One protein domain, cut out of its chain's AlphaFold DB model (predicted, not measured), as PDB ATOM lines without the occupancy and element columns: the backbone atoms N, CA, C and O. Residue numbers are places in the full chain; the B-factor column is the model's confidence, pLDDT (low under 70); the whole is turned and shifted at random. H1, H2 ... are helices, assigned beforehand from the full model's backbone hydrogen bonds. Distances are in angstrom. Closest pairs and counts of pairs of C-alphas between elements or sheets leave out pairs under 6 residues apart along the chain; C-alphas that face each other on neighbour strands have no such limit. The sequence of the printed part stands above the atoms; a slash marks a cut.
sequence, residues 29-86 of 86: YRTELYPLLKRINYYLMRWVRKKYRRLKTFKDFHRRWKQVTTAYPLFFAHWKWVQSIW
ATOM      1  N   TYR A  29     199.596 160.445 125.712       86.12
ATOM      2  CA  TYR A  29     198.483 159.835 126.457       86.12
ATOM      3  C   TYR A  29     197.784 160.847 127.363       86.12
ATOM      4  O   TYR A  29     197.485 160.591 128.533       86.12
ATOM      5  N   ARG A  30     197.529 162.049 126.838       83.62
ATOM      6  CA  ARG A  30     196.962 163.144 127.634       83.62
ATOM      7  C   ARG A  30     195.615 162.757 128.256       83.62
ATOM      8  O   ARG A  30     195.393 163.042 129.431       83.62
ATOM      9  N   THR A  31     194.749 162.087 127.496       86.69
ATOM     10  CA  THR A  31     193.416 161.624 127.922       86.69
ATOM     11  C   THR A  31     193.473 160.639 129.085       86.69
ATOM     12  O   THR A  31     192.673 160.763 130.006       86.69
ATOM     13  N   GLU A  32     194.438 159.721 129.095       87.00
ATOM     14  CA  GLU A  32     194.650 158.762 130.188       87.00
ATOM     15  C   GLU A  32     195.334 159.404 131.400       87.00
ATOM     16  O   GLU A  32     195.080 159.036 132.551       87.00
ATOM     17  N   LEU A  33     196.158 160.430 131.162       90.62
ATOM     18  CA  LEU A  33     196.834 161.157 132.227       90.62
ATOM     19  C   LEU A  33     195.865 162.039 133.034       90.62
ATOM     20  O   LEU A  33     196.026 162.178 134.249       90.62
ATOM     21  N   TYR A  34     194.827 162.606 132.410       90.19
ATOM     22  CA  TYR A  34     193.831 163.443 133.097       90.19
ATOM     23  C   TYR A  34     193.164 162.748 134.307       90.19
ATOM     24  O   TYR A  34     193.188 163.333 135.395       90.19
ATOM     25  N   PRO A  35     192.605 161.525 134.190       91.19
ATOM     26  CA  PRO A  35     192.063 160.770 135.321       91.19
ATOM     27  C   PRO A  35     193.064 160.565 136.461       91.19
ATOM     28  O   PRO A  35     192.702 160.716 137.633       91.19
ATOM     29  N   LEU A  36     194.331 160.280 136.142       91.75
ATOM     30  CA  LEU A  36     195.384 160.126 137.147       91.75
ATOM     31  C   LEU A  36     195.620 161.441 137.902       91.75
ATOM     32  O   LEU A  36     195.593 161.461 139.134       91.75
ATOM     33  N   LEU A  37     195.782 162.553 137.180       92.44
ATOM     34  CA  LEU A  37     195.976 163.875 137.783       92.44
ATOM     35  C   LEU A  37     194.765 164.306 138.626       92.44
ATOM     36  O   LEU A  37     194.940 164.846 139.722       92.44
ATOM     37  N   LYS A  38     193.539 164.004 138.176       91.69
ATOM     38  CA  LYS A  38     192.308 164.205 138.960       91.69
ATOM     39  C   LYS A  38     192.326 163.397 140.256       91.69
ATOM     40  O   LYS A  38     192.029 163.940 141.321       91.69
ATOM     41  N   ARG A  39     192.731 162.125 140.195       91.88
ATOM     42  CA  ARG A  39     192.827 161.252 141.374       91.88
ATOM     43  C   ARG A  39     193.852 161.773 142.384       91.88
ATOM     44  O   ARG A  39     193.562 161.804 143.581       91.88
ATOM     45  N   ILE A  40     195.007 162.250 141.920       91.88
ATOM     46  CA  ILE A  40     196.011 162.910 142.773       91.88
ATOM     47  C   ILE A  40     195.416 164.158 143.433       91.88
ATOM     48  O   ILE A  40     195.540 164.324 144.649       91.88
ATOM     49  N   ASN A  41     194.726 165.006 142.663       92.06
ATOM     50  CA  ASN A  41     194.098 166.219 143.185       92.06
ATOM     51  C   ASN A  41     193.045 165.903 144.260       92.06
ATOM     52  O   ASN A  41     193.001 166.559 145.299       92.06
ATOM     53  N   TYR A  42     192.255 164.845 144.066       90.62
ATOM     54  CA  TYR A  42     191.285 164.372 145.052       90.62
ATOM     55  C   TYR A  42     191.947 163.954 146.374       90.62
ATOM     56  O   TYR A  42     191.530 164.396 147.451       90.62
ATOM     57  N   TYR A  43     193.006 163.138 146.321       90.38
ATOM     58  CA  TYR A  43     193.724 162.731 147.534       90.38
ATOM     59  C   TYR A  43     194.420 163.909 148.218       90.38
ATOM     60  O   TYR A  43     194.413 163.984 149.450       90.38
ATOM     61  N   LEU A  44     194.951 164.858 147.442       90.44
ATOM     62  CA  LEU A  44     195.501 166.106 147.958       90.44
ATOM     63  C   LEU A  44     194.428 166.907 148.710       90.44
ATOM     64  O   LEU A  44     194.638 167.265 149.868       90.44
ATOM     65  N   MET A  45     193.254 167.129 148.112       88.62
ATOM     66  CA  MET A  45     192.141 167.826 148.768       88.62
ATOM     67  C   MET A  45     191.707 167.113 150.053       88.62
ATOM     68  O   MET A  45     191.521 167.759 151.087       88.62
ATOM     69  N   ARG A  46     191.592 165.777 150.028       87.69
ATOM     70  CA  ARG A  46     191.261 164.969 151.213       87.69
ATOM     71  C   ARG A  46     192.300 165.142 152.321       87.69
ATOM     72  O   ARG A  46     191.929 165.293 153.487       87.69
ATOM     73  N   TRP A  47     193.584 165.148 151.972       88.38
ATOM     74  CA  TRP A  47     194.671 165.364 152.924       88.38
ATOM     75  C   TRP A  47     194.642 166.771 153.523       88.38
ATOM     76  O   TRP A  47     194.682 166.906 154.746       88.38
ATOM     77  N   VAL A  48     194.490 167.810 152.697       87.94
ATOM     78  CA  VAL A  48     194.403 169.206 153.158       87.94
ATOM     79  C   VAL A  48     193.200 169.391 154.085       87.94
ATOM     80  O   VAL A  48     193.350 169.963 155.164       87.94
ATOM     81  N   ARG A  49     192.030 168.835 153.743       86.31
ATOM     82  CA  ARG A  49     190.850 168.857 154.628       86.31
ATOM     83  C   ARG A  49     191.120 168.194 155.977       86.31
ATOM     84  O   ARG A  49     190.717 168.729 157.005       86.31
ATOM     85  N   LYS A  50     191.819 167.052 155.992       85.00
ATOM     86  CA  LYS A  50     192.183 166.352 157.236       85.00
ATOM     87  C   LYS A  50     193.195 167.150 158.069       85.00
ATOM     88  O   LYS A  50     193.088 167.161 159.293       85.00
ATOM     89  N   LYS A  51     194.158 167.815 157.419       84.62
ATOM     90  CA  LYS A  51     195.209 168.607 158.077       84.62
ATOM     91  C   LYS A  51     194.665 169.902 158.685       84.62
ATOM     92  O   LYS A  51     194.992 170.229 159.822       84.62
ATOM     93  N   TYR A  52     193.801 170.619 157.968       83.25
ATOM     94  CA  TYR A  52     193.258 171.903 158.407       83.25
ATOM     95  C   TYR A  52     191.824 171.753 158.925       83.25
ATOM     96  O   TYR A  52     190.854 171.987 158.206       83.25
ATOM     97  N   ARG A  53     191.682 171.459 160.227       69.94
ATOM     98  CA  ARG A  53     190.374 171.350 160.916       69.94
ATOM     99  C   ARG A  53     189.509 172.621 160.841       69.94
ATOM    100  O   ARG A  53     188.332 172.559 161.164       69.94
ATOM    101  N   ARG A  54     190.062 173.766 160.425       66.12
ATOM    102  CA  ARG A  54     189.322 175.024 160.195       66.12
ATOM    103  C   ARG A  54     188.504 175.023 158.894       66.12
ATOM    104  O   ARG A  54     187.700 175.919 158.692       66.12
ATOM    105  N   LEU A  55     188.669 174.013 158.036       69.88
ATOM    106  CA  LEU A  55     187.950 173.857 156.764       69.88
ATOM    107  C   LEU A  55     186.923 172.709 156.836       69.88
ATOM    108  O   LEU A  55     186.830 171.886 155.924       69.88
ATOM    109  N   LYS A  56     186.195 172.608 157.959       68.25
ATOM    110  CA  LYS A  56     185.266 171.495 158.243       68.25
ATOM    111  C   LYS A  56     184.146 171.389 157.210       68.25
ATOM    112  O   LYS A  56     183.862 170.287 156.737       68.25
ATOM    113  N   THR A  57     183.524 172.512 156.851       83.56
ATOM    114  CA  THR A  57     182.430 172.502 155.878       83.56
ATOM    115  C   THR A  57     182.982 172.382 154.461       83.56
ATOM    116  O   THR A  57     184.027 172.943 154.117       83.56
ATOM    117  N   PHE A  58     182.264 171.649 153.609       82.56
ATOM    118  CA  PHE A  58     182.623 171.541 152.197       82.56
ATOM    119  C   PHE A  58     182.630 172.917 151.515       82.56
ATOM    120  O   PHE A  58     183.544 173.210 150.752       82.56
ATOM    121  N   LYS A  59     181.669 173.788 151.855       86.25
ATOM    122  CA  LYS A  59     181.534 175.140 151.294       86.25
ATOM    123  C   LYS A  59     182.736 176.034 151.613       86.25
ATOM    124  O   LYS A  59     183.259 176.690 150.711       86.25
ATOM    125  N   ASP A  60     183.205 176.046 152.861       86.06
ATOM    126  CA  ASP A  60     184.364 176.860 153.254       86.06
ATOM    127  C   ASP A  60     185.661 176.326 152.667       86.06
ATOM    128  O   ASP A  60     186.471 177.103 152.152       86.06
ATOM    129  N   PHE A  61     185.834 175.000 152.680       87.50
ATOM    130  CA  PHE A  61     186.963 174.368 152.013       87.50
ATOM    131  C   PHE A  61     186.983 174.721 150.527       87.50
ATOM    132  O   PHE A  61     188.009 175.166 150.026       87.50
ATOM    133  N   HIS A  62     185.850 174.583 149.839       87.31
ATOM    134  CA  HIS A  62     185.730 174.862 148.413       87.31
ATOM    135  C   HIS A  62     186.059 176.322 148.088       87.31
ATOM    136  O   HIS A  62     186.838 176.593 147.175       87.31
ATOM    137  N   ARG A  63     185.509 177.275 148.855       88.56
ATOM    138  CA  ARG A  63     185.808 178.706 148.689       88.56
ATOM    139  C   ARG A  63     187.303 178.975 148.853       88.56
ATOM    140  O   ARG A  63     187.904 179.616 147.994       88.56
ATOM    141  N   ARG A  64     187.909 178.462 149.927       89.06
ATOM    142  CA  ARG A  64     189.335 178.673 150.209       89.06
ATOM    143  C   ARG A  64     190.228 177.987 149.179       89.06
ATOM    144  O   ARG A  64     191.216 178.575 148.758       89.06
ATOM    145  N   TRP A  65     189.868 176.778 148.759       88.69
ATOM    146  CA  TRP A  65     190.578 176.025 147.731       88.69
ATOM    147  C   TRP A  65     190.590 176.787 146.410       88.69
ATOM    148  O   TRP A  65     191.667 177.029 145.882       88.69
ATOM    149  N   LYS A  66     189.425 177.264 145.944       89.19
ATOM    150  CA  LYS A  66     189.316 178.090 144.732       89.19
ATOM    151  C   LYS A  66     190.183 179.348 144.816       89.19
ATOM    152  O   LYS A  66     190.869 179.679 143.856       89.19
ATOM    153  N   GLN A  67     190.186 180.040 145.958       89.94
ATOM    154  CA  GLN A  67     191.055 181.207 146.160       89.94
ATOM    155  C   GLN A  67     192.542 180.846 146.044       89.94
ATOM    156  O   GLN A  67     193.289 181.553 145.379       89.94
ATOM    157  N   VAL A  68     192.971 179.741 146.663       89.56
ATOM    158  CA  VAL A  68     194.374 179.300 146.631       89.56
ATOM    159  C   VAL A  68     194.791 178.867 145.227       89.56
ATOM    160  O   VAL A  68     195.857 179.272 144.775       89.56
ATOM    161  N   THR A  69     193.968 178.086 144.526       88.62
ATOM    162  CA  THR A  69     194.287 177.639 143.163       88.62
ATOM    163  C   THR A  69     194.291 178.792 142.164       88.62
ATOM    164  O   THR A  69     195.094 178.775 141.239       88.62
ATOM    165  N   THR A  70     193.453 179.815 142.373       88.25
ATOM    166  CA  THR A  70     193.445 181.030 141.540       88.25
ATOM    167  C   THR A  70     194.665 181.911 141.815       88.25
ATOM    168  O   THR A  70     195.281 182.403 140.877       88.25
ATOM    169  N   ALA A  71     195.041 182.101 143.085       91.12
ATOM    170  CA  ALA A  71     196.183 182.941 143.458       91.12
ATOM    171  C   ALA A  71     197.538 182.283 143.150       91.12
ATOM    172  O   ALA A  71     198.494 182.966 142.795       91.12
ATOM    173  N   TYR A  72     197.625 180.956 143.272       91.25
ATOM    174  CA  TYR A  72     198.859 180.194 143.079       91.25
ATOM    175  C   TYR A  72     198.645 179.015 142.115       91.25
ATOM    176  O   TYR A  72     198.809 177.855 142.507       91.25
ATOM    177  N   PRO A  73     198.329 179.270 140.833       89.38
ATOM    178  CA  PRO A  73     197.983 178.222 139.867       89.38
ATOM    179  C   PRO A  73     199.131 177.246 139.573       89.38
ATOM    180  O   PRO A  73     198.901 176.171 139.025       89.38
ATOM    181  N   LEU A  74     200.366 177.612 139.934       90.69
ATOM    182  CA  LEU A  74     201.582 176.820 139.728       90.69
ATOM    183  C   LEU A  74     202.100 176.147 141.003       90.69
ATOM    184  O   LEU A  74     203.167 175.532 140.976       90.69
ATOM    185  N   PHE A  75     201.374 176.267 142.119       93.31
ATOM    186  CA  PHE A  75     201.805 175.694 143.391       93.31
ATOM    187  C   PHE A  75     201.922 174.169 143.305       93.31
ATOM    188  O   PHE A  75     202.911 173.599 143.765       93.31
ATOM    189  N   PHE A  76     200.965 173.523 142.634       93.44
ATOM    190  CA  PHE A  76     201.099 172.147 142.172       93.44
ATOM    191  C   PHE A  76     201.179 172.095 140.649       93.44
ATOM    192  O   PHE A  76     200.409 172.754 139.953       93.44
ATOM    193  N   ALA A  77     202.084 171.277 140.116       93.19
ATOM    194  CA  ALA A  77     202.322 171.196 138.677       93.19
ATOM    195  C   ALA A  77     201.070 170.779 137.880       93.19
ATOM    196  O   ALA A  77     200.774 171.380 136.843       93.19
ATOM    197  N   HIS A  78     200.304 169.803 138.386       91.69
ATOM    198  CA  HIS A  78     199.109 169.287 137.709       91.69
ATOM    199  C   HIS A  78     197.949 170.270 137.696       91.69
ATOM    200  O   HIS A  78     197.036 170.094 136.890       91.69
ATOM    201  N   TRP A  79     197.973 171.311 138.537       92.62
ATOM    202  CA  TRP A  79     196.922 172.319 138.523       92.62
ATOM    203  C   TRP A  79     196.810 172.957 137.149       92.62
ATOM    204  O   TRP A  79     195.695 173.117 136.697       92.62
ATOM    205  N   LYS A  80     197.892 173.156 136.386       88.12
ATOM    206  CA  LYS A  80     197.798 173.639 134.993       88.12
ATOM    207  C   LYS A  80     196.781 172.888 134.122       88.12
ATOM    208  O   LYS A  80     196.234 173.479 133.200       88.12
ATOM    209  N   TRP A  81     196.583 171.592 134.357       88.38
ATOM    210  CA  TRP A  81     195.645 170.776 133.582       88.38
ATOM    211  C   TRP A  81     194.361 170.492 134.354       88.38
ATOM    212  O   TRP A  81     193.303 170.376 133.749       88.38
ATOM    213  N   VAL A  82     194.434 170.415 135.683       85.56
ATOM    214  CA  VAL A  82     193.308 170.100 136.563       85.56
ATOM    215  C   VAL A  82     193.199 171.181 137.644       85.56
ATOM    216  O   VAL A  82     193.509 170.946 138.813       85.56
ATOM    217  N   GLN A  83     192.797 172.396 137.243       67.75
ATOM    218  CA  GLN A  83     192.486 173.495 138.180       67.75
ATOM    219  C   GLN A  83     191.118 173.319 138.841       67.75
ATOM    220  O   GLN A  83     190.848 173.917 139.887       67.75
ATOM    221  N   SER A  84     190.254 172.506 138.234       59.91
ATOM    222  CA  SER A  84     188.889 172.308 138.675       59.91
ATOM    223  C   SER A  84     188.825 171.293 139.817       59.91
ATOM    224  O   SER A  84     189.268 170.146 139.743       59.91
ATOM    225  N   ILE A  85     188.216 171.743 140.912       59.16
ATOM    226  CA  ILE A  85     187.243 170.897 141.600       59.16
ATOM    227  C   ILE A  85     186.230 170.565 140.494       59.16
ATOM    228  O   ILE A  85     185.734 171.529 139.923       59.16
ATOM    229  N   TRP A  86     186.022 169.280 140.164       47.38
ATOM    230  CA  TRP A  86     185.277 168.693 139.017       47.38
ATOM    231  C   TRP A  86     186.149 168.170 137.853       47.38
ATOM    232  O   TRP A  86     186.692 168.957 137.051       47.38
TER     233      TRP A  86
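AT A GLANCE: This is residues 29 to 86 of the 86 residues of the protein "GIIM domain-containing protein" of Streptomyces sp. AK010 (UniProt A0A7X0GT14). The long helix H1 makes the longest axis, and H2 slants away from near its last residues as the second arm of a loose V; the short H3 closes the V's open side. The printed part has 58 residues with three named helices, in order H1, H2, H3, and no named strand: all helix. It is compact, with a radius of gyration of the C-alphas of 11.8 A, and elongated, spanning 38 by 20 by 16 A.

HOW THE PARTS SIT: Begin with H1, residues 30 to 51, in which 16 of 18 O i to N i+4 pairs are within hydrogen-bond range. H2, residues 58 to 71, where every such pair is, is close to H1 but not clearly touching: the closest C-alphas, Arg 49 and Phe 61, are 7.2 A apart. They run opposite ways at a steep tilt of 61 degrees. H3, residues 77 to 80, too short for such a pair, is close but not clearly touching to H1, closest C-alphas Leu 37 and His 78, 6.3 A.

IN THESE COORDINATES: Find C-alpha 30 at (196.962, 163.144, 127.634); H1 runs 31.0 A from there. H2 covers 19.8 A, and H3, 6.3 A, ends at C-alpha 80, (197.798, 173.639, 134.993).

THE WHOLE: The printed part has no cut. Residues 53 to 56 and 83 to 86 have pLDDT under 70.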